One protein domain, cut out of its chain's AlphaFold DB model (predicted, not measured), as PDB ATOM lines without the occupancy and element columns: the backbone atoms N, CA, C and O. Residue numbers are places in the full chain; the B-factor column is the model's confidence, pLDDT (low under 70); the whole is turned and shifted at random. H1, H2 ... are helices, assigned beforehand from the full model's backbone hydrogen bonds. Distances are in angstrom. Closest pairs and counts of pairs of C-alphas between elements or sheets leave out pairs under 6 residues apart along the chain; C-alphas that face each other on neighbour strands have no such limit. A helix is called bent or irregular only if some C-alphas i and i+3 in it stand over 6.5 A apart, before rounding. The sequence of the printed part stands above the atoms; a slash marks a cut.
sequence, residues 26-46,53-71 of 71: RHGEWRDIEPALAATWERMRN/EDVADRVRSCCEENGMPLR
ATOM      1  N   ARG A  26     203.003 177.285 245.122       62.88
ATOM      2  CA  ARG A  26     202.040 176.226 244.783       62.88
ATOM      3  C   ARG A  26     202.592 175.228 243.761       62.88
ATOM      4  O   ARG A  26     202.015 174.151 243.622       62.88
ATOM      5  N   HIS A  27     203.659 175.581 243.043       62.12
ATOM      6  CA  HIS A  27     204.210 174.806 241.928       62.12
ATOM      7  C   HIS A  27     205.686 174.398 242.110       62.12
ATOM      8  O   HIS A  27     206.149 173.527 241.375       62.12
ATOM      9  N   GLY A  28     206.404 174.963 243.084       64.12
ATOM     10  CA  GLY A  28     207.808 174.676 243.393       64.12
ATOM     11  C   GLY A  28     208.165 174.956 244.858       64.12
ATOM     12  O   GLY A  28     207.355 175.487 245.617       64.12
ATOM     13  N   GLU A  29     209.377 174.578 245.264       76.44
ATOM     14  CA  GLU A  29     209.871 174.780 246.632       76.44
ATOM     15  C   GLU A  29     210.329 176.240 246.820       76.44
ATOM     16  O   GLU A  29     210.889 176.858 245.908       76.44
ATOM     17  N   TRP A  30     210.138 176.803 248.017       79.12
ATOM     18  CA  TRP A  30     210.564 178.167 248.356       79.12
ATOM     19  C   TRP A  30     212.048 178.368 248.065       79.12
ATOM     20  O   TRP A  30     212.446 179.395 247.523       79.12
ATOM     21  N   ARG A  31     212.859 177.348 248.353       82.94
ATOM     22  CA  ARG A  31     214.299 177.343 248.081       82.94
ATOM     23  C   ARG A  31     214.652 177.613 246.614       82.94
ATOM     24  O   ARG A  31     215.703 178.196 246.353       82.94
ATOM     25  N   ASP A  32     213.815 177.185 245.675       80.94
ATOM     26  CA  ASP A  32     214.086 177.344 244.246       80.94
ATOM     27  C   ASP A  32     213.723 178.752 243.752       80.94
ATOM     28  O   ASP A  32     214.354 179.277 242.832       80.94
ATOM     29  N   ILE A  33     212.734 179.387 244.386       80.31
ATOM     30  CA  ILE A  33     212.175 180.676 243.954       80.31
ATOM     31  C   ILE A  33     212.727 181.868 244.747       80.31
ATOM     32  O   ILE A  33     212.812 182.980 244.222       80.31
ATOM     33  N   GLU A  34     213.138 181.644 245.996       85.62
ATOM     34  CA  GLU A  34     213.631 182.665 246.921       85.62
ATOM     35  C   GLU A  34     214.789 183.491 246.343       85.62
ATOM     36  O   GLU A  34     214.701 184.719 246.401       85.62
ATOM     37  N   PRO A  35     215.799 182.905 245.666       87.31
ATOM     38  CA  PRO A  35     216.885 183.689 245.080       87.31
ATOM     39  C   PRO A  35     216.413 184.686 244.010       87.31
ATOM     40  O   PRO A  35     216.950 185.791 243.898       87.31
ATOM     41  N   ALA A  36     215.401 184.318 243.216       83.25
ATOM     42  CA  ALA A  36     214.855 185.181 242.168       83.25
ATOM     43  C   ALA A  36     214.018 186.328 242.756       83.25
ATOM     44  O   ALA A  36     214.099 187.470 242.286       83.25
ATOM     45  N   LEU A  37     213.251 186.042 243.812       82.31
ATOM     46  CA  LEU A  37     212.488 187.047 244.552       82.31
ATOM     47  C   LEU A  37     213.423 188.023 245.278       82.31
ATOM     48  O   LEU A  37     213.239 189.234 245.152       82.31
ATOM     49  N   ALA A  38     214.478 187.515 245.923       87.25
ATOM     50  CA  ALA A  38     215.516 188.307 246.579       87.25
ATOM     51  C   ALA A  38     216.180 189.294 245.621       87.25
ATOM     52  O   ALA A  38     216.235 190.498 245.882       87.25
ATOM     53  N   ALA A  39     216.638 188.792 244.472       84.00
ATOM     54  CA  ALA A  39     217.287 189.613 243.460       84.00
ATOM     55  C   ALA A  39     216.348 190.698 242.909       84.00
ATOM     56  O   ALA A  39     216.775 191.827 242.665       84.00
ATOM     57  N   THR A  40     215.068 190.369 242.725       82.12
ATOM     58  CA  THR A  40     214.061 191.322 242.240       82.12
ATOM     59  C   THR A  40     213.763 192.391 243.286       82.12
ATOM     60  O   THR A  40     213.763 193.578 242.959       82.12
ATOM     61  N   TRP A  41     213.570 191.991 244.545       84.00
ATOM     62  CA  TRP A  41     213.333 192.908 245.657       84.00
ATOM     63  C   TRP A  41     214.492 193.886 245.828       84.00
ATOM     64  O   TRP A  41     214.282 195.092 245.770       84.00
ATOM     65  N   GLU A  42     215.725 193.394 245.943       87.06
ATOM     66  CA  GLU A  42     216.901 194.252 246.128       87.06
ATOM     67  C   GLU A  42     217.128 195.203 244.945       87.06
ATOM     68  O   GLU A  42     217.571 196.335 245.131       87.06
ATOM     69  N   ARG A  43     216.788 194.780 243.722       84.88
ATOM     70  CA  ARG A  43     216.923 195.619 242.524       84.88
ATOM     71  C   ARG A  43     215.879 196.730 242.447       84.88
ATOM     72  O   ARG A  43     216.147 197.762 241.833       84.88
ATOM     73  N   MET A  44     214.682 196.496 242.976       82.25
ATOM     74  CA  MET A  44     213.542 197.391 242.786       82.25
ATOM     75  C   MET A  44     213.161 198.182 244.032       82.25
ATOM     76  O   MET A  44     212.472 199.193 243.907       82.25
ATOM     77  N   ARG A  45     213.581 197.735 245.217       81.94
ATOM     78  CA  ARG A  45     213.235 198.397 246.467       81.94
ATOM     79  C   ARG A  45     213.776 199.821 246.501       81.94
ATOM     80  O   ARG A  45     214.890 200.116 246.066       81.94
ATOM     81  N   ASN A  46     212.989 200.705 247.092       85.62
ATOM     82  CA  ASN A  46     213.448 202.017 247.512       85.62
ATOM     83  C   ASN A  46     214.557 201.864 248.582       85.62
ATOM     84  O   ASN A  46     214.465 200.959 249.413       85.62
ATOM     85  N   GLU A  53     216.021 189.956 253.620       90.25
ATOM     86  CA  GLU A  53     215.929 189.099 254.817       90.25
ATOM     87  C   GLU A  53     214.685 189.408 255.665       90.25
ATOM     88  O   GLU A  53     213.908 188.502 255.967       90.25
ATOM     89  N   ASP A  54     214.428 190.686 255.957       89.12
ATOM     90  CA  ASP A  54     213.255 191.106 256.735       89.12
ATOM     91  C   ASP A  54     211.939 190.766 256.010       89.12
ATOM     92  O   ASP A  54     210.932 190.390 256.621       89.12
ATOM     93  N   VAL A  55     211.934 190.911 254.681       86.69
ATOM     94  CA  VAL A  55     210.772 190.593 253.844       86.69
ATOM     95  C   VAL A  55     210.535 189.090 253.813       86.69
ATOM     96  O   VAL A  55     209.400 188.661 254.013       86.69
ATOM     97  N   ALA A  56     211.580 188.294 253.607       87.19
ATOM     98  CA  ALA A  56     211.524 186.840 253.551       87.19
ATOM     99  C   ALA A  56     210.995 186.246 254.862       87.19
ATOM    100  O   ALA A  56     210.137 185.359 254.826       87.19
ATOM    101  N   ASP A  57     211.429 186.773 256.008       87.12
ATOM    102  CA  ASP A  57     210.902 186.378 257.316       87.12
ATOM    103  C   ASP A  57     209.410 186.698 257.433       87.12
ATOM    104  O   ASP A  57     208.615 185.850 257.851       87.12
ATOM    105  N   ARG A  58     208.983 187.883 256.974       85.81
ATOM    106  CA  ARG A  58     207.563 188.251 256.970       85.81
ATOM    107  C   ARG A  58     206.731 187.359 256.050       85.81
ATOM    108  O   ARG A  58     205.614 186.997 256.428       85.81
ATOM    109  N   VAL A  59     207.249 187.005 254.871       83.25
ATOM    110  CA  VAL A  59     206.591 186.058 253.956       83.25
ATOM    111  C   VAL A  59     206.433 184.708 254.644       83.25
ATOM    112  O   VAL A  59     205.328 184.169 254.664       83.25
ATOM    113  N   ARG A  60     207.495 184.194 255.276       83.25
ATOM    114  CA  ARG A  60     207.470 182.907 255.980       83.25
ATOM    115  C   ARG A  60     206.439 182.884 257.101       83.25
ATOM    116  O   ARG A  60     205.607 181.982 257.114       83.25
ATOM    117  N   SER A  61     206.424 183.898 257.970       83.12
ATOM    118  CA  SER A  61     205.420 183.995 259.038       83.12
ATOM    119  C   SER A  61     203.996 184.064 258.486       83.12
ATOM    120  O   SER A  61     203.117 183.364 258.976       83.12
ATOM    121  N   CYS A  62     203.761 184.854 257.434       79.38
ATOM    122  CA  CYS A  62     202.442 184.947 256.805       79.38
ATOM    123  C   CYS A  62     201.994 183.588 256.238       79.38
ATOM    124  O   CYS A  62     200.863 183.153 256.439       79.38
ATOM    125  N   CYS A  63     202.892 182.884 255.556       78.50
ATOM    126  CA  CYS A  63     202.650 181.552 255.018       78.50
ATOM    127  C   CYS A  63     202.330 180.523 256.119       78.50
ATOM    128  O   CYS A  63     201.368 179.764 255.982       78.50
ATOM    129  N   GLU A  64     203.061 180.540 257.235       81.62
ATOM    130  CA  GLU A  64     202.791 179.699 258.410       81.62
ATOM    131  C   GLU A  64     201.429 180.002 259.055       81.62
ATOM    132  O   GLU A  64     200.650 179.078 259.296       81.62
ATOM    133  N   GLU A  65     201.100 181.280 259.271       81.88
ATOM    134  CA  GLU A  65     199.810 181.727 259.822       81.88
ATOM    135  C   GLU A  65     198.618 181.281 258.959       81.88
ATOM    136  O   GLU A  65     197.538 180.996 259.479       81.88
ATOM    137  N   ASN A  66     198.818 181.170 257.644       76.69
ATOM    138  CA  ASN A  66     197.803 180.710 256.696       76.69
ATOM    139  C   ASN A  66     197.832 179.187 256.454       76.69
ATOM    140  O   ASN A  66     197.135 178.693 255.567       76.69
ATOM    141  N   GLY A  67     198.620 178.427 257.222       78.81
ATOM    142  CA  GLY A  67     198.689 176.965 257.118       78.81
ATOM    143  C   GLY A  67     199.387 176.449 255.854       78.81
ATOM    144  O   GLY A  67     199.192 175.295 255.475       78.81
ATOM    145  N   MET A  68     200.197 177.284 255.205       78.25
ATOM    146  CA  MET A  68     200.952 176.969 253.988       78.25
ATOM    147  C   MET A  68     202.449 177.201 254.227       78.25
ATOM    148  O   MET A  68     203.014 178.129 253.652       78.25
ATOM    149  N   PRO A  69     203.109 176.413 255.093       77.19
ATOM    150  CA  PRO A  69     204.521 176.614 255.386       77.19
ATOM    151  C   PRO A  69     205.365 176.466 254.116       77.19
ATOM    152  O   PRO A  69     205.207 175.505 253.361       77.19
ATOM    153  N   LEU A  70     206.267 177.423 253.916       76.25
ATOM    154  CA  LEU A  70     207.265 177.404 252.850       76.25
ATOM    155  C   LEU A  70     208.213 176.216 253.080       76.25
ATOM    156  O   LEU A  70     208.719 176.053 254.193       76.25
ATOM    157  N   ARG A  71     208.415 175.377 252.060       70.81
ATOM    158  CA  ARG A  71     209.327 174.221 252.091       70.81
ATOM    159  C   ARG A  71     210.551 174.454 251.216       70.81
ATOM    160  O   ARG A  71     210.402 175.156 250.189       70.81
TER     161      ARG A  71
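What this domain is: This is residues 26 to 46 and 53 to 71 of the 71 residues of an uncharacterized protein of Lysobacter solisilvae (UniProt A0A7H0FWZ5). Two helices near each other make a loose, open V: H2 begins beside the middle of H1 and diverges from it, and the tail of residues 66 to 71 folds back across the wide side toward where H1 begins. The far end of H1, with residues 45 and 46, reaches beyond H2. The printed part has 40 residues, with two named helices in the order H1, H2 and no named strand; the class is all helix, with 28 residues in the helices. It is only just loose, close to compact, with a radius of gyration of the C-alphas of 10.8 A, and its outline is elongated, 30 by 19 by 12 A.

How they stand to each other: Begin with the longest helix, H1, residues 30 to 44. H2, residues 53 to 65, is near it: their closest C-alphas are 8.1 A from each other, and 7 pairs are within 10 A. In H2 every O i to N i+4 pair is within hydrogen-bond range; in H1 it is 9 of 11. H1 is irregular, but only just: C-alphas 32 and 35 are 7.0 A apart.

Where its parts are: Find C-alpha 30 at (210.564, 178.167, 248.356); from there H1 runs 20.2 A to C-alpha 44 at (213.542, 197.391, 242.786). Then find C-alpha 53 at (215.929, 189.099, 254.817), from which H2 runs 18.4 A to C-alpha 65 at (199.810, 181.727, 259.822).

The domain as a whole: The two C-alphas farthest apart, those of Asn 46 and Gly 67, are 30.6 A from each other. Look between residues 46 and 53 for the cut: residues 47 to 52 are not printed, and the C-alphas on its two sides are 15.0 A apart. The link across the cut joins H1 to H2. Arg 71 is the chain's last residue. The mean pLDDT of the printed part is 81.0, and residues 26 to 28 are under 70.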